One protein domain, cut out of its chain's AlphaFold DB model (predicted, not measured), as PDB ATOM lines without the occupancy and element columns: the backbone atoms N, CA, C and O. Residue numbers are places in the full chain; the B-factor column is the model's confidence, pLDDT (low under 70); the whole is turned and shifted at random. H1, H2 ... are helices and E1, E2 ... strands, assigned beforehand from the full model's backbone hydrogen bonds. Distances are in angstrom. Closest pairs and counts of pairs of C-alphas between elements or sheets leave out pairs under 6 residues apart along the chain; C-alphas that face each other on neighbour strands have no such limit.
ATOM      1  N   ILE A  76     -32.235  40.934 -30.171       51.34
ATOM      2  CA  ILE A  76     -31.994  40.941 -31.622       51.34
ATOM      3  C   ILE A  76     -32.493  42.271 -32.206       51.34
ATOM      4  O   ILE A  76     -31.785  42.893 -32.995       51.34
ATOM      5  N   TRP A  77     -33.641  42.763 -31.726       49.19
ATOM      6  CA  TRP A  77     -34.272  43.979 -32.242       49.19
ATOM      7  C   TRP A  77     -33.689  45.290 -31.708       49.19
ATOM      8  O   TRP A  77     -33.552  46.252 -32.456       49.19
ATOM      9  N   ALA A  78     -33.345  45.346 -30.418       41.88
ATOM     10  CA  ALA A  78     -32.849  46.575 -29.794       41.88
ATOM     11  C   ALA A  78     -31.378  46.864 -30.129       41.88
ATOM     12  O   ALA A  78     -30.947  48.012 -30.056       41.88
ATOM     13  N   LEU A  79     -30.606  45.824 -30.462       40.16
ATOM     14  CA  LEU A  79     -29.157  45.928 -30.573       40.16
ATOM     15  C   LEU A  79     -28.610  45.487 -31.933       40.16
ATOM     16  O   LEU A  79     -27.500  45.875 -32.253       40.16
ATOM     17  N   GLY A  80     -29.306  44.683 -32.746       49.62
ATOM     18  CA  GLY A  80     -28.772  44.231 -34.045       49.62
ATOM     19  C   GLY A  80     -27.459  43.424 -33.966       49.62
ATOM     20  O   GLY A  80     -26.873  43.090 -34.991       49.62
ATOM     21  N   PHE A  81     -26.990  43.095 -32.757       53.81
ATOM     22  CA  PHE A  81     -25.667  42.512 -32.495       53.81
ATOM     23  C   PHE A  81     -25.702  41.013 -32.163       53.81
ATOM     24  O   PHE A  81     -24.648  40.404 -31.942       53.81
ATOM     25  N   LEU A  82     -26.886  40.396 -32.090       65.06
ATOM     26  CA  LEU A  82     -27.005  38.981 -31.741       65.06
ATOM     27  C   LEU A  82     -27.185  38.103 -32.987       65.06
ATOM     28  O   LEU A  82     -27.984  38.449 -33.857       65.06
ATOM     29  N   PRO A  83     -26.451  36.977 -33.100       76.50
ATOM     30  CA  PRO A  83     -26.552  36.094 -34.252       76.50
ATOM     31  C   PRO A  83     -27.948  35.483 -34.346       76.50
ATOM     32  O   PRO A  83     -28.401  34.810 -33.416       76.50
ATOM     33  N   TYR A  84     -28.588  35.692 -35.491       83.38
ATOM     34  CA  TYR A  84     -29.888  35.126 -35.824       83.38
ATOM     35  C   TYR A  84     -29.811  34.263 -37.092       83.38
ATOM     36  O   TYR A  84     -28.852  34.318 -37.879       83.38
ATOM     37  N   PHE A  85     -30.824  33.423 -37.275       87.69
ATOM     38  CA  PHE A  85     -31.007  32.617 -38.474       87.69
ATOM     39  C   PHE A  85     -32.497  32.453 -38.752       87.69
ATOM     40  O   PHE A  85     -33.249  32.135 -37.834       87.69
ATOM     41  N   PHE A  86     -32.908  32.643 -40.005       89.69
ATOM     42  CA  PHE A  86     -34.270  32.341 -40.430       89.69
ATOM     43  C   PHE A  86     -34.313  30.969 -41.075       89.69
ATOM     44  O   PHE A  86     -33.921  30.797 -42.230       89.69
ATOM     45  N   ALA A  87     -34.770  29.987 -40.309       93.50
ATOM     46  CA  ALA A  87     -34.885  28.627 -40.787       93.50
ATOM     47  C   ALA A  87     -36.171  28.447 -41.585       93.50
ATOM     48  O   ALA A  87     -37.261  28.794 -41.131       93.50
ATOM     49  N   LYS A  88     -36.048  27.840 -42.764       94.12
ATOM     50  CA  LYS A  88     -37.204  27.305 -43.465       94.12
ATOM     51  C   LYS A  88     -37.807  26.191 -42.619       94.12
ATOM     52  O   LYS A  88     -37.091  25.280 -42.199       94.12
ATOM     53  N   VAL A  89     -39.113  26.252 -42.406       92.44
ATOM     54  CA  VAL A  89     -39.872  25.207 -41.719       92.44
ATOM     55  C   VAL A  89     -40.854  24.562 -42.685       92.44
ATOM     56  O   VAL A  89     -41.279  25.179 -43.660       92.44
ATOM     57  N   ASP A  90     -41.155  23.293 -42.454       89.19
ATOM     58  CA  ASP A  90     -42.201  22.587 -43.177       89.19
ATOM     59  C   ASP A  90     -43.570  22.984 -42.612       89.19
ATOM     60  O   ASP A  90     -43.823  22.828 -41.419       89.19
ATOM     61  N   ASP A  91     -44.461  23.483 -43.467       80.88
ATOM     62  CA  ASP A  91     -45.757  24.031 -43.044       80.88
ATOM     63  C   ASP A  91     -46.666  22.993 -42.362       80.88
ATOM     64  O   ASP A  91     -47.547  23.345 -41.577       80.88
ATOM     65  N   ALA A  92     -46.490  21.703 -42.671       80.38
ATOM     66  CA  ALA A  92     -47.344  20.638 -42.158       80.38
ATOM     67  C   ALA A  92     -46.867  20.095 -40.807       80.38
ATOM     68  O   ALA A  92     -47.689  19.680 -39.990       80.38
ATOM     69  N   THR A  93     -45.557  20.076 -40.580       84.31
ATOM     70  CA  THR A  93     -44.930  19.453 -39.404       84.31
ATOM     71  C   THR A  93     -44.310  20.461 -38.444       84.31
ATOM     72  O   THR A  93     -44.094  20.140 -37.279       84.31
ATOM     73  N   GLY A  94     -44.031  21.680 -38.908       84.75
ATOM     74  CA  GLY A  94     -43.284  22.690 -38.165       84.75
ATOM     75  C   GLY A  94     -41.818  22.312 -37.944       84.75
ATOM     76  O   GLY A  94     -41.148  22.936 -37.126       84.75
ATOM     77  N   GLU A  95     -41.306  21.283 -38.621       90.56
ATOM     78  CA  GLU A  95     -39.909  20.863 -38.521       90.56
ATOM     79  C   GLU A  95     -39.007  21.739 -39.392       90.56
ATOM     80  O   GLU A  95     -39.404  22.212 -40.458       90.56
ATOM     81  N   ILE A  96     -37.764  21.943 -38.950       94.12
ATOM     82  CA  ILE A  96     -36.774  22.703 -39.718       94.12
ATOM     83  C   ILE A  96     -36.373  21.896 -40.956       94.12
ATOM     84  O   ILE A  96     -35.875  20.772 -40.846       94.12
ATOM     85  N   VAL A  97     -36.526  22.498 -42.134       95.56
ATOM     86  CA  VAL A  97     -36.105  21.908 -43.406       95.56
ATOM     87  C   VAL A  97     -34.585  21.985 -43.514       95.56
ATOM     88  O   VAL A  97     -33.983  23.043 -43.314       95.56
ATOM     89  N   ARG A  98     -33.956  20.854 -43.847       96.69
ATOM     90  CA  ARG A  98     -32.498  20.705 -43.887       96.69
ATOM     91  C   ARG A  98     -31.975  20.411 -45.288       96.69
ATOM     92  O   ARG A  98     -32.667  19.816 -46.111       96.69
ATOM     93  N   ASP A  99     -30.751  20.848 -45.554       96.38
ATOM     94  CA  ASP A  99     -30.027  20.584 -46.791       96.38
ATOM     95  C   ASP A  99     -29.435  19.160 -46.813       96.38
ATOM     96  O   ASP A  99     -29.537  18.388 -45.858       96.38
ATOM     97  N   LYS A 100     -28.764  18.811 -47.916       96.50
ATOM     98  CA  LYS A 100     -28.104  17.504 -48.087       96.50
ATOM     99  C   LYS A 100     -26.991  17.215 -47.069       96.50
ATOM    100  O   LYS A 100     -26.589  16.064 -46.933       96.50
ATOM    101  N   ASN A 101     -26.465  18.244 -46.407       94.75
ATOM    102  CA  ASN A 101     -25.416  18.127 -45.398       94.75
ATOM    103  C   ASN A 101     -26.001  18.025 -43.978       94.75
ATOM    104  O   ASN A 101     -25.250  17.840 -43.023       94.75
ATOM    105  N   GLY A 102     -27.326  18.134 -43.834       95.69
ATOM    106  CA  GLY A 102     -28.029  18.090 -42.556       95.69
ATOM    107  C   GLY A 102     -28.151  19.445 -41.853       95.69
ATOM    108  O   GLY A 102     -28.611  19.474 -40.710       95.69
ATOM    109  N   PHE A 103     -27.786  20.554 -42.503       97.50
ATOM    110  CA  PHE A 103     -27.894  21.906 -41.944       97.50
ATOM    111  C   PHE A 103     -29.218  22.570 -42.308       97.50
ATOM    112  O   PHE A 103     -29.840  22.206 -43.301       97.50
ATOM    113  N   ALA A 104     -29.673  23.533 -41.509       96.94
ATOM    114  CA  ALA A 104     -30.932  24.223 -41.771       96.94
ATOM    115  C   ALA A 104     -30.853  25.043 -43.068       96.94
ATOM    116  O   ALA A 104     -29.857  25.715 -43.340       96.94
ATOM    117  N   ILE A 105     -31.921  25.020 -43.862       96.19
ATOM    118  CA  ILE A 105     -32.037  25.869 -45.050       96.19
ATOM    119  C   ILE A 105     -32.476  27.262 -44.607       96.19
ATOM    120  O   ILE A 105     -33.488  27.406 -43.923       96.19
ATOM    121  N   HIS A 106     -31.731  28.290 -45.016       93.31
ATOM    122  CA  HIS A 106     -32.144  29.675 -44.803       93.31
ATOM    123  C   HIS A 106     -33.243  30.060 -45.801       93.31
ATOM    124  O   HIS A 106     -33.138  29.734 -46.987       93.31
ATOM    125  N   VAL A 107     -34.275  30.767 -45.342       92.31
ATOM    126  CA  VAL A 107     -35.335  31.284 -46.228       92.31
ATOM    127  C   VAL A 107     -34.815  32.372 -47.163       92.31
ATOM    128  O   VAL A 107     -33.848  33.075 -46.849       92.31
ATOM    129  N   LYS A 108     -35.444  32.519 -48.328       90.25
ATOM    130  CA  LYS A 108     -35.159  33.632 -49.240       90.25
ATOM    131  C   LYS A 108     -35.932  34.886 -48.830       90.25
ATOM    132  O   LYS A 108     -36.880  34.827 -48.056       90.25
ATOM    133  N   VAL A 109     -35.538  36.026 -49.393       86.69
ATOM    134  CA  VAL A 109     -36.345  37.253 -49.329       86.69
ATOM    135  C   VAL A 109     -37.751  36.962 -49.864       86.69
ATOM    136  O   VAL A 109     -37.896  36.325 -50.908       86.69
ATOM    137  N   GLY A 110     -38.769  37.414 -49.135       86.25
ATOM    138  CA  GLY A 110     -40.182  37.170 -49.419       86.25
ATOM    139  C   GLY A 110     -40.703  35.801 -48.969       86.25
ATOM    140  O   GLY A 110     -41.884  35.527 -49.159       86.25
ATOM    141  N   GLU A 111     -39.869  34.943 -48.375       89.12
ATOM    142  CA  GLU A 111     -40.302  33.676 -47.781       89.12
ATOM    143  C   GLU A 111     -40.387  33.796 -46.253       89.12
ATOM    144  O   GLU A 111     -39.512  34.374 -45.603       89.12
ATOM    145  N   ALA A 112     -41.439  33.219 -45.667       88.25
ATOM    146  CA  ALA A 112     -41.583  33.130 -44.221       88.25
ATOM    147  C   ALA A 112     -40.704  32.005 -43.650       88.25
ATOM    148  O   ALA A 112     -40.660  30.898 -44.193       88.25
ATOM    149  N   GLY A 113     -40.029  32.276 -42.535       90.50
ATOM    150  CA  GLY A 113     -39.200  31.316 -41.808       90.50
ATOM    151  C   GLY A 113     -39.250  31.531 -40.306       90.50
ATOM    152  O   GLY A 113     -39.598  32.609 -39.829       90.50
ATOM    153  N   GLU A 114     -38.889  30.501 -39.550       90.31
ATOM    154  CA  GLU A 114     -38.801  30.589 -38.097       90.31
ATOM    155  C   GLU A 114     -37.522  31.314 -37.679       90.31
ATOM    156  O   GLU A 114     -36.424  30.994 -38.147       90.31
ATOM    157  N   LEU A 115     -37.662  32.273 -36.766       87.75
ATOM    158  CA  LEU A 115     -36.528  32.948 -36.153       87.75
ATOM    159  C   LEU A 115     -35.843  32.056 -35.120       87.75
ATOM    160  O   LEU A 115     -36.456  31.569 -34.170       87.75
ATOM    161  N   LEU A 116     -34.532  31.911 -35.283       89.00
ATOM    162  CA  LEU A 116     -33.666  31.203 -34.356       89.00
ATOM    163  C   LEU A 116     -32.602  32.139 -33.780       89.00
ATOM    164  O   LEU A 116     -31.987  32.916 -34.516       89.00
ATOM    165  N   GLY A 117     -32.324  32.010 -32.480       87.00
ATOM    166  CA  GLY A 117     -31.238  32.723 -31.795       87.00
ATOM    167  C   GLY A 117     -30.106  31.796 -31.372       87.00
ATOM    168  O   GLY A 117     -30.351  30.766 -30.745       87.00
ATOM    169  N   GLN A 118     -28.856  32.145 -31.675       88.38
ATOM    170  CA  GLN A 118     -27.722  31.267 -31.368       88.38
ATOM    171  C   GLN A 118     -27.494  31.125 -29.858       88.38
ATOM    172  O   GLN A 118     -27.273  32.120 -29.162       88.38
ATOM    173  N   ILE A 119     -27.462  29.886 -29.370       88.12
ATOM    174  CA  ILE A 119     -27.121  29.562 -27.985       88.12
ATOM    175  C   ILE A 119     -25.603  29.422 -27.873       88.12
ATOM    176  O   ILE A 119     -24.957  28.763 -28.687       88.12
ATOM    177  N   SER A 120     -25.014  30.054 -26.861       84.94
ATOM    178  CA  SER A 120     -23.590  29.896 -26.549       84.94
ATOM    179  C   SER A 120     -23.324  30.103 -25.061       84.94
ATOM    180  O   SER A 120     -24.215  30.505 -24.318       84.94
ATOM    181  N   SER A 121     -22.079  29.888 -24.640       81.19
ATOM    182  CA  SER A 121     -21.617  30.161 -23.274       81.19
ATOM    183  C   SER A 121     -21.503  31.652 -22.930       81.19
ATOM    184  O   SER A 121     -21.220  31.990 -21.784       81.19
ATOM    185  N   ASN A 122     -21.695  32.559 -23.895       79.19
ATOM    186  CA  ASN A 122     -21.763  33.989 -23.610       79.19
ATOM    187  C   ASN A 122     -23.060  34.288 -22.829       79.19
ATOM    188  O   ASN A 122     -24.127  33.966 -23.353       79.19
ATOM    189  N   PRO A 123     -23.009  34.959 -21.660       75.19
ATOM    190  CA  PRO A 123     -24.196  35.276 -20.856       75.19
ATOM    191  C   PRO A 123     -25.310  36.003 -21.625       75.19
ATOM    192  O   PRO A 123     -26.486  35.776 -21.379       75.19
ATOM    193  N   MET A 124     -24.958  36.828 -22.619       66.88
ATOM    194  CA  MET A 124     -25.924  37.538 -23.473       66.88
ATOM    195  C   MET A 124     -26.641  36.627 -24.481       66.88
ATOM    196  O   MET A 124     -27.613  37.032 -25.114       66.88
ATOM    197  N   ARG A 125     -26.119  35.416 -24.692       72.25
ATOM    198  CA  ARG A 125     -26.575  34.421 -25.674       72.25
ATOM    199  C   ARG A 125     -26.952  33.094 -25.023       72.25
ATOM    200  O   ARG A 125     -27.187  32.115 -25.729       72.25
ATOM    201  N   GLN A 126     -26.962  33.047 -23.700       76.69
ATOM    202  CA  GLN A 126     -27.300  31.855 -22.955       76.69
ATOM    203  C   GLN A 126     -28.817  31.641 -22.992       76.69
ATOM    204  O   GLN A 126     -29.605  32.588 -23.050       76.69
ATOM    205  N   PHE A 127     -29.217  30.376 -22.992       78.19
ATOM    206  CA  PHE A 127     -30.598  29.963 -22.821       78.19
ATOM    207  C   PHE A 127     -30.642  29.013 -21.628       78.19
ATOM    208  O   PHE A 127     -30.172  27.881 -21.721       78.19
ATOM    209  N   ASP A 128     -31.171  29.496 -20.503       75.75
ATOM    210  CA  ASP A 128     -31.199  28.747 -19.237       75.75
ATOM    211  C   ASP A 128     -32.241  27.619 -19.227       75.75
ATOM    212  O   ASP A 128     -32.247  26.768 -18.337       75.75
ATOM    213  N   GLY A 129     -33.091  27.580 -20.255       75.06
ATOM    214  CA  GLY A 129     -34.159  26.609 -20.385       75.06
ATOM    215  C   GLY A 129     -35.382  26.935 -19.536       75.06
ATOM    216  O   GLY A 129     -35.482  27.963 -18.868       75.06
ATOM    217  N   TYR A 130     -36.345  26.029 -19.600       72.38
ATOM    218  CA  TYR A 130     -37.567  26.045 -18.814       72.38
ATOM    219  C   TYR A 130     -37.420  25.138 -17.591       72.38
ATOM    220  O   TYR A 130     -36.576  24.241 -17.549       72.38
ATOM    221  N   THR A 131     -38.304  25.316 -16.607       77.94
ATOM    222  CA  THR A 131     -38.419  24.391 -15.468       77.94
ATOM    223  C   THR A 131     -38.686  22.952 -15.924       77.94
ATOM    224  O   THR A 131     -38.195  22.008 -15.306       77.94
ATOM    225  N   ASP A 132     -39.405  22.783 -17.038       81.44
ATOM    226  CA  ASP A 132     -39.556  21.511 -17.740       81.44
ATOM    227  C   ASP A 132     -38.388  21.265 -18.718       81.44
ATOM    228  O   ASP A 132     -38.186  21.968 -19.719       81.44
ATOM    229  N   LYS A 133     -37.618  20.209 -18.443       82.12
ATOM    230  CA  LYS A 133     -36.472  19.796 -19.264       82.12
ATOM    231  C   LYS A 133     -36.881  19.283 -20.644       82.12
ATOM    232  O   LYS A 133     -36.121  19.463 -21.595       82.12
ATOM    233  N   GLU A 134     -38.051  18.669 -20.783       80.50
ATOM    234  CA  GLU A 134     -38.530  18.185 -22.080       80.50
ATOM    235  C   GLU A 134     -39.011  19.347 -22.953       80.50
ATOM    236  O   GLU A 134     -38.692  19.398 -24.142       80.50
ATOM    237  N   ALA A 135     -39.674  20.343 -22.359       75.94
ATOM    238  CA  ALA A 135     -39.988  21.599 -23.043       75.94
ATOM    239  C   ALA A 135     -38.715  22.333 -23.503       75.94
ATOM    240  O   ALA A 135     -38.649  22.825 -24.630       75.94
ATOM    241  N   THR A 136     -37.672  22.330 -22.668       80.38
ATOM    242  CA  THR A 136     -36.361  22.907 -23.004       80.38
ATOM    243  C   THR A 136     -35.736  22.236 -24.220       80.38
ATOM    244  O   THR A 136     -35.344  22.921 -25.160       80.38
ATOM    245  N   LYS A 137     -35.681  20.897 -24.246       83.44
ATOM    246  CA  LYS A 137     -35.103  20.150 -25.374       83.44
ATOM    247  C   LYS A 137     -35.821  20.441 -26.689       83.44
ATOM    248  O   LYS A 137     -35.159  20.627 -27.699       83.44
ATOM    249  N   LYS A 138     -37.155  20.540 -26.676       84.62
ATOM    250  CA  LYS A 138     -37.952  20.860 -27.876       84.62
ATOM    251  C   LYS A 138     -37.641  22.242 -28.455       84.62
ATOM    252  O   LYS A 138     -37.802  22.458 -29.652       84.62
ATOM    253  N   LYS A 139     -37.206  23.173 -27.607       87.19
ATOM    254  CA  LYS A 139     -36.878  24.552 -27.979       87.19
ATOM    255  C   LYS A 139     -35.425  24.736 -28.411       87.19
ATOM    256  O   LYS A 139     -35.080  25.815 -28.880       87.19
ATOM    257  N   ILE A 140     -34.586  23.705 -28.302       90.88
ATOM    258  CA  ILE A 140     -33.197  23.736 -28.761       90.88
ATOM    259  C   ILE A 140     -33.094  22.938 -30.058       90.88
ATOM    260  O   ILE A 140     -33.269  21.723 -30.075       90.88
ATOM    261  N   ALA A 141     -32.761  23.624 -31.144       93.00
ATOM    262  CA  ALA A 141     -32.398  22.995 -32.400       93.00
ATOM    263  C   ALA A 141     -30.875  22.905 -32.526       93.00
ATOM    264  O   ALA A 141     -30.155  23.811 -32.106       93.00
ATOM    265  N   THR A 142     -30.385  21.817 -33.119       95.31
ATOM    266  CA  THR A 142     -28.953  21.607 -33.356       95.31
ATOM    267  C   THR A 142     -28.628  21.482 -34.836       95.31
ATOM    268  O   THR A 142     -29.518  21.221 -35.656       95.31
ATOM    269  N   ASN A 143     -27.351  21.644 -35.188       95.62
ATOM    270  CA  ASN A 143     -26.861  21.546 -36.563       95.62
ATOM    271  C   ASN A 143     -27.579  22.529 -37.504       95.62
ATOM    272  O   ASN A 143     -28.086  22.135 -38.548       95.62
ATOM    273  N   ILE A 144     -27.717  23.793 -37.120       96.00
ATOM    274  CA  ILE A 144     -28.370  24.831 -37.923       96.00
ATOM    275  C   ILE A 144     -27.408  25.384 -38.963       96.00
ATOM    276  O   ILE A 144     -27.713  25.316 -40.149       96.00
ATOM    277  N   ARG A 145     -26.247  25.900 -38.545       94.44
ATOM    278  CA  ARG A 145     -25.213  26.436 -39.445       94.44
ATOM    279  C   ARG A 145     -23.962  25.567 -39.498       94.44
ATOM    280  O   ARG A 145     -23.273  25.559 -40.514       94.44
ATOM    281  N   SER A 146     -23.639  24.880 -38.408       94.69
ATOM    282  CA  SER A 146     -22.462  24.018 -38.311       94.69
ATOM    283  C   SER A 146     -22.724  22.828 -37.405       94.69
ATOM    284  O   SER A 146     -23.665  22.828 -36.620       94.69
ATOM    285  N   LYS A 147     -21.870  21.808 -37.496       94.62
ATOM    286  CA  LYS A 147     -21.997  20.612 -36.664       94.62
ATOM    287  C   LYS A 147     -21.995  20.984 -35.173       94.62
ATOM    288  O   LYS A 147     -21.157  21.775 -34.747       94.62
ATOM    289  N   ASP A 148     -22.932  20.407 -34.426       93.25
ATOM    290  CA  ASP A 148     -23.111  20.534 -32.975       93.25
ATOM    291  C   ASP A 148     -23.390  21.964 -32.464       93.25
ATOM    292  O   ASP A 148     -23.395  22.196 -31.254       93.25
ATOM    293  N   ASP A 149     -23.678  22.929 -33.350       94.38
ATOM    294  CA  ASP A 149     -24.178  24.232 -32.911       94.38
ATOM    295  C   ASP A 149     -25.586  24.106 -32.312       94.38
ATOM    296  O   ASP A 149     -26.320  23.154 -32.588       94.38
ATOM    297  N   GLN A 150     -25.951  25.052 -31.450       93.31
ATOM    298  CA  GLN A 150     -27.232  25.048 -30.751       93.31
ATOM    299  C   GLN A 150     -27.929  26.388 -30.926       93.31
ATOM    300  O   GLN A 150     -27.314  27.452 -30.822       93.31
ATOM    301  N   TRP A 151     -29.226  26.331 -31.189       92.19
ATOM    302  CA  TRP A 151     -30.050  27.490 -31.480       92.19
ATOM    303  C   TRP A 151     -31.390  27.372 -30.767       92.19
ATOM    304  O   TRP A 151     -32.011  26.312 -30.749       92.19
ATOM    305  N   PHE A 152     -31.830  28.474 -30.177       89.31
ATOM    306  CA  PHE A 152     -33.132  28.597 -29.551       89.31
ATOM    307  C   PHE A 152     -34.192  28.849 -30.624       89.31
ATOM    308  O   PHE A 152     -34.053  29.771 -31.429       89.31
ATOM    309  N   ARG A 153     -35.242  28.031 -30.614       89.75
ATOM    310  CA  ARG A 153     -36.434  28.143 -31.456       89.75
ATOM    311  C   ARG A 153     -37.436  29.092 -30.810       89.75
ATOM    312  O   ARG A 153     -38.117  28.700 -29.856       89.75
ATOM    313  N   THR A 154     -37.559  30.323 -31.315       81.94
ATOM    314  CA  THR A 154     -38.552  31.260 -30.758       81.94
ATOM    315  C   THR A 154     -39.967  30.743 -31.008       81.94
ATOM    316  O   THR A 154     -40.829  30.807 -30.129       81.94
ATOM    317  N   GLY A 155     -40.162  30.094 -32.156       83.12
ATOM    318  CA  GLY A 155     -41.454  29.665 -32.656       83.12
ATOM    319  C   GLY A 155     -42.225  30.775 -33.364       83.12
ATOM    320  O   GLY A 155     -43.424  30.638 -33.554       83.12
ATOM    321  N   ASP A 156     -41.584  31.881 -33.733       82.56
ATOM    322  CA  ASP A 156     -42.229  32.971 -34.466       82.56
ATOM    323  C   ASP A 156     -41.792  32.932 -35.935       82.56
ATOM    324  O   ASP A 156     -40.596  32.888 -36.241       82.56
ATOM    325  N   LEU A 157     -42.771  32.945 -36.841       84.69
ATOM    326  CA  LEU A 157     -42.560  33.003 -38.281       84.69
ATOM    327  C   LEU A 157     -42.504  34.458 -38.734       84.69
ATOM    328  O   LEU A 157     -43.439  35.236 -38.524       84.69
ATOM    329  N   LEU A 158     -41.401  34.804 -39.383       83.88
ATOM    330  CA  LEU A 158     -41.113  36.133 -39.895       83.88
ATOM    331  C   LEU A 158     -40.765  36.045 -41.381       83.88
ATOM    332  O   LEU A 158     -40.188  35.063 -41.841       83.88
ATOM    333  N   GLU A 159     -41.095  37.090 -42.126       83.25
ATOM    334  CA  GLU A 159     -40.712  37.261 -43.528       83.25
ATOM    335  C   GLU A 159     -39.869  38.523 -43.665       83.25
ATOM    336  O   GLU A 159     -40.207  39.561 -43.092       83.25
ATOM    337  N   LEU A 160     -38.779  38.422 -44.419       77.75
ATOM    338  CA  LEU A 160     -37.901  39.538 -44.749       77.75
ATOM    339  C   LEU A 160     -38.219  40.031 -46.161       77.75
ATOM    340  O   LEU A 160     -38.198  39.222 -47.089       77.75
ATOM    341  N   ASP A 161     -38.457  41.325 -46.351       78.94
ATOM    342  CA  ASP A 161     -38.590  41.911 -47.689       78.94
ATOM    343  C   ASP A 161     -37.250  42.376 -48.291       78.94
ATOM    344  O   ASP A 161     -36.185  42.314 -47.671       78.94
ATOM    345  N   GLU A 162     -37.302  42.842 -49.541       79.50
ATOM    346  CA  GLU A 162     -36.135  43.318 -50.299       79.50
ATOM    347  C   GLU A 162     -35.485  44.584 -49.715       79.50
ATOM    348  O   GLU A 162     -34.311  44.855 -49.969       79.50
ATOM    349  N   TYR A 163     -36.223  45.338 -48.901       72.62
ATOM    350  CA  TYR A 163     -35.762  46.556 -48.240       72.62
ATOM    351  C   TYR A 163     -35.215  46.277 -46.830       72.62
ATOM    352  O   TYR A 163     -34.842  47.210 -46.112       72.62
ATOM    353  N   GLY A 164     -35.149  45.002 -46.437       67.44
ATOM    354  CA  GLY A 164     -34.671  44.565 -45.136       67.44
ATOM    355  C   GLY A 164     -35.723  44.669 -44.037       67.44
ATOM    356  O   GLY A 164     -35.350  44.644 -42.866       67.44
ATOM    357  N   TYR A 165     -37.008  44.811 -44.377       66.88
ATOM    358  CA  TYR A 165     -38.100  44.888 -43.413       66.88
ATOM    359  C   TYR A 165     -38.602  43.517 -42.984       66.88
ATOM    360  O   TYR A 165     -38.798  42.625 -43.803       66.88
ATOM    361  N   TRP A 166     -38.805  43.367 -41.677       71.62
ATOM    362  CA  TRP A 166     -39.249  42.120 -41.059       71.62
ATOM    363  C   TRP A 166     -40.740  42.192 -40.751       71.62
ATOM    364  O   TRP A 166     -41.183  43.136 -40.095       71.62
ATOM    365  N   TYR A 167     -41.483  41.164 -41.149       71.75
ATOM    366  CA  TYR A 167     -42.930  41.075 -40.981       71.75
ATOM    367  C   TYR A 167     -43.304  39.826 -40.197       71.75
ATOM    368  O   TYR A 167     -43.020  38.714 -40.640       71.75
ATOM    369  N   PHE A 168     -43.984  39.996 -39.062       73.69
ATOM    370  CA  PHE A 168     -44.561  38.876 -38.317       73.69
ATOM    371  C   PHE A 168     -45.682  38.226 -39.126       73.69
ATOM    372  O   PHE A 168     -46.608  38.905 -39.577       73.69
ATOM    373  N   LYS A 169     -45.592  36.908 -39.310       78.50
ATOM    374  CA  LYS A 169     -46.564  36.123 -40.073       78.50
ATOM    375  C   LYS A 169     -47.411  35.245 -39.171       78.50
ATOM    376  O   LYS A 169     -48.631  35.305 -39.286       78.50
ATOM    377  N   ASP A 170     -46.791  34.466 -38.289       75.44
ATOM    378  CA  ASP A 170     -47.512  33.553 -37.395       75.44
ATOM    379  C   ASP A 170     -46.633  33.074 -36.222       75.44
ATOM    380  O   ASP A 170     -45.444  33.391 -36.152       75.44
ATOM    381  N   ARG A 171     -47.204  32.273 -35.317       73.56
ATOM    382  CA  ARG A 171     -46.506  31.550 -34.251       73.56
ATOM    383  C   ARG A 171     -46.644  30.035 -34.436       73.56
ATOM    384  O   ARG A 171     -47.727  29.467 -34.312       73.56
ATOM    385  N   SER A 172     -45.525  29.354 -34.673       64.44
ATOM    386  CA  SER A 172     -45.460  27.897 -34.752       64.44
ATOM    387  C   SER A 172     -45.793  27.275 -33.390       64.44
ATOM    388  O   SER A 172     -45.055  27.448 -32.415       64.44
ATOM    389  N   GLY A 173     -46.911  26.549 -33.329       54.97
ATOM    390  CA  GLY A 173     -47.402  25.862 -32.130       54.97
ATOM    391  C   GLY A 173     -48.871  26.146 -31.808       54.97
ATOM    392  O   GLY A 173     -49.551  25.247 -31.321       54.97
ATOM    393  N   ASP A 174     -49.382  27.332 -32.155       45.81
ATOM    394  CA  ASP A 174     -50.773  27.721 -31.863       45.81
ATOM    395  C   ASP A 174     -51.745  27.417 -33.026       45.81
ATOM    396  O   ASP A 174     -52.961  27.349 -32.827       45.81
ATOM    397  N   THR A 175     -51.232  27.163 -34.236       40.66
ATOM    398  CA  THR A 175     -52.042  27.031 -35.460       40.66
ATOM    399  C   THR A 175     -51.465  26.024 -36.461       40.66
ATOM    400  O   THR A 175     -51.149  26.354 -37.597       40.66
ATOM    401  N   PHE A 176     -51.431  24.732 -36.119       30.95
ATOM    402  CA  PHE A 176     -51.513  23.721 -37.184       30.95
ATOM    403  C   PHE A 176     -52.946  23.727 -37.733       30.95
ATOM    404  O   PHE A 176     -53.842  23.107 -37.157       30.95
ATOM    405  N   ARG A 177     -53.203  24.449 -38.832       39.28
ATOM    406  CA  ARG A 177     -54.468  24.337 -39.576       39.28
ATOM    407  C   ARG A 177     -54.246  23.884 -41.010       39.28
ATOM    408  O   ARG A 177     -53.854  24.636 -41.894       39.28
ATOM    409  N   TRP A 178     -54.616  22.628 -41.223       27.88
ATOM    410  CA  TRP A 178     -54.852  22.020 -42.520       27.88
ATOM    411  C   TRP A 178     -56.069  22.680 -43.201       27.88
ATOM    412  O   TRP A 178     -57.158  22.725 -42.634       27.88
ATOM    413  N   LYS A 179     -55.863  23.131 -44.445       29.58
ATOM    414  CA  LYS A 179     -56.859  23.489 -45.476       29.58
ATOM    415  C   LYS A 179     -57.761  24.716 -45.244       29.58
ATOM    416  O   LYS A 179     -58.895  24.621 -44.794       29.58
ATOM    417  N   GLY A 180     -57.325  25.845 -45.810       30.75
ATOM    418  CA  GLY A 180     -58.169  26.624 -46.731       30.75
ATOM    419  C   GLY A 180     -59.299  27.487 -46.160       30.75
ATOM    420  O   GLY A 180     -60.101  27.991 -46.943       30.75
ATOM    421  N   LYS A 181     -59.373  27.710 -44.845       24.80
ATOM    422  CA  LYS A 181     -60.272  28.725 -44.275       24.80
ATOM    423  C   LYS A 181     -59.599  29.487 -43.139       24.80
ATOM    424  O   LYS A 181     -59.267  28.925 -42.097       24.80
ATOM    425  N   GLN A 182     -59.402  30.779 -43.375       29.41
ATOM    426  CA  GLN A 182     -58.945  31.733 -42.378       29.41
ATOM    427  C   GLN A 182     -60.090  31.973 -41.392       29.41
ATOM    428  O   GLN A 182     -61.039  32.689 -41.688       29.41
ATOM    429  N   GLU A 183     -60.010  31.350 -40.225       29.08
ATOM    430  CA  GLU A 183     -60.777  31.785 -39.059       29.08
ATOM    431  C   GLU A 183     -59.777  32.088 -37.956       29.08
ATOM    432  O   GLU A 183     -59.470  31.244 -37.112       29.08
ATOM    433  N   SER A 184     -59.210  33.288 -38.033       30.91
ATOM    434  CA  SER A 184     -58.482  33.890 -36.933       30.91
ATOM    435  C   SER A 184     -59.473  34.535 -35.974       30.91
ATOM    436  O   SER A 184     -60.462  35.154 -36.367       30.91
ATOM    437  N   ASN A 185     -59.206  34.380 -34.681       30.00
ATOM    438  CA  ASN A 185     -59.895  35.140 -33.652       30.00
ATOM    439  C   ASN A 185     -59.641  36.644 -33.937       30.00
ATOM    440  O   ASN A 185     -58.475  37.056 -33.926       30.00
ATOM    441  N   PRO A 186     -60.664  37.486 -34.198       33.38
ATOM    442  CA  PRO A 186     -60.465  38.821 -34.784       33.38
ATOM    443  C   PRO A 186     -59.679  39.820 -33.918       33.38
ATOM    444  O   PRO A 186     -59.329  40.902 -34.381       33.38
ATOM    445  N   SER A 187     -59.421  39.508 -32.646       33.00
ATOM    446  CA  SER A 187     -58.869  40.468 -31.686       33.00
ATOM    447  C   SER A 187     -57.338  40.551 -31.657       33.00
ATOM    448  O   SER A 187     -56.819  41.548 -31.153       33.00
ATOM    449  N   VAL A 188     -56.615  39.565 -32.205       37.69
ATOM    450  CA  VAL A 188     -55.133  39.510 -32.164       37.69
ATOM    451  C   VAL A 188     -54.498  39.575 -33.564       37.69
ATOM    452  O   VAL A 188     -53.396  40.091 -33.720       37.69
ATOM    453  N   ASP A 189     -55.224  39.160 -34.604       36.06
ATOM    454  CA  ASP A 189     -54.673  38.885 -35.942       36.06
ATOM    455  C   ASP A 189     -54.477  40.120 -36.854       36.06
ATOM    456  O   ASP A 189     -53.871  40.037 -37.919       36.06
ATOM    457  N   THR A 190     -54.980  41.296 -36.469       34.41
ATOM    458  CA  THR A 190     -54.869  42.499 -37.328       34.41
ATOM    459  C   THR A 190     -53.715  43.415 -36.920       34.41
ATOM    460  O   THR A 190     -53.245  44.215 -37.724       34.41
ATOM    461  N   SER A 191     -53.235  43.312 -35.681       36.44
ATOM    462  CA  SER A 191     -52.273  44.275 -35.137       36.44
ATOM    463  C   SER A 191     -50.818  43.889 -35.448       36.44
ATOM    464  O   SER A 191     -49.983  44.764 -35.619       36.44
ATOM    465  N   LEU A 192     -50.510  42.596 -35.613       39.59
ATOM    466  CA  LEU A 192     -49.142  42.107 -35.863       39.59
ATOM    467  C   LEU A 192     -48.716  42.122 -37.345       39.59
ATOM    468  O   LEU A 192     -47.523  42.126 -37.635       39.59
ATOM    469  N   LYS A 193     -49.673  42.179 -38.283       35.44
ATOM    470  CA  LYS A 193     -49.428  42.124 -39.742       35.44
ATOM    471  C   LYS A 193     -48.740  43.366 -40.321       35.44
ATOM    472  O   LYS A 193     -48.427  43.404 -41.507       35.44
ATOM    473  N   SER A 194     -48.549  44.395 -39.506       38.28
ATOM    474  CA  SER A 194     -48.075  45.717 -39.910       38.28
ATOM    475  C   SER A 194     -46.679  46.071 -39.470       38.28
ATOM    476  O   SER A 194     -46.237  47.190 -39.735       38.28
ATOM    477  N   LEU A 195     -46.009  45.135 -38.808       43.59
ATOM    478  CA  LEU A 195     -44.693  45.380 -38.278       43.59
ATOM    479  C   LEU A 195     -43.735  45.722 -39.427       43.59
ATOM    480  O   LEU A 195     -43.591  44.938 -40.362       43.59
ATOM    481  N   ARG A 196     -43.141  46.916 -39.402       41.44
ATOM    482  CA  ARG A 196     -42.202  47.395 -40.430       41.44
ATOM    483  C   ARG A 196     -40.901  47.795 -39.744       41.44
ATOM    484  O   ARG A 196     -40.789  48.926 -39.281       41.44
ATOM    485  N   ILE A 197     -39.889  46.920 -39.738       49.66
ATOM    486  CA  ILE A 197     -38.542  47.303 -39.273       49.66
ATOM    487  C   ILE A 197     -37.455  47.080 -40.309       49.66
ATOM    488  O   ILE A 197     -37.092  45.945 -40.569       49.66
ATOM    489  N   ARG A 198     -36.869  48.185 -40.776       38.16
ATOM    490  CA  ARG A 198     -35.700  48.239 -41.657       38.16
ATOM    491  C   ARG A 198     -34.467  47.642 -40.973       38.16
ATOM    492  O   ARG A 198     -34.033  48.166 -39.946       38.16
ATOM    493  N   SER A 199     -33.847  46.624 -41.563       39.75
ATOM    494  CA  SER A 199     -32.461  46.290 -41.246       39.75
ATOM    495  C   SER A 199     -31.558  47.377 -41.839       39.75
ATOM    496  O   SER A 199     -31.590  47.666 -43.033       39.75
TER     497      SER A 199
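Overview. This is residues 76 to 199 of the 204 residues of a protein of Folsomia candida (UniProt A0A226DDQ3). Little here is regular: a strongly twisted, branched antiparallel sheet of five strands, with bending E4 at its core, H2 beside it and long loops around. Residues 172 to 199 loop outward and return to pair with E5. Of 124 printed residues, 44 are in H1, E1, E2, H2, E3, E4 and E5, in that order, mixed; the whole is compact, radius of gyration of the C-alphas 15.2 A, spans 41 by 34 by 32 A.

Along the chain. Find C-alpha 150 at (-27.232, 25.048, -30.751); E4 runs 22.8 A to residue 160, bending by 87 degrees at 156. Look next for E2, residues 112 to 119, 22.0 A; E5, 165 to 171, 18.2 A; E3, 140 to 142; E1, 84 to 87; H2, 133 to 139; and H1, 76 to 79, starting at (-31.994, 40.941, -31.622).

Arrangement. E2 lies on one side of E4, N 113 and O 158 2.9 A apart; E3, N 141 and O 151 2.8 A apart, and E5, N 157 and O 170 2.8 A apart, on the other side. E3, E4 and E5 form a meander, each strand the antiparallel neighbour of the one before. E1 and E2 are a hairpin, N 87 and O 114 2.9 A apart. H2 stands at the sheet's level, height 2.6 A; its closest C-alphas to E4 are Lys 139 and Arg 153, 5.0 A. H1 is not on the sheet. H2 has every O i to N i+4 pair within hydrogen-bond range; H1 is too short for one.

Size, cuts and confidence. The printed part has no cut; links E1 to E2 and E2 to H2 are long. The farthest C-alphas, Asn 122 and Lys 181, are 44.0 A apart. The pLDDT is under 70 at 38 residues, among them 76 to 82 and 172 to 199.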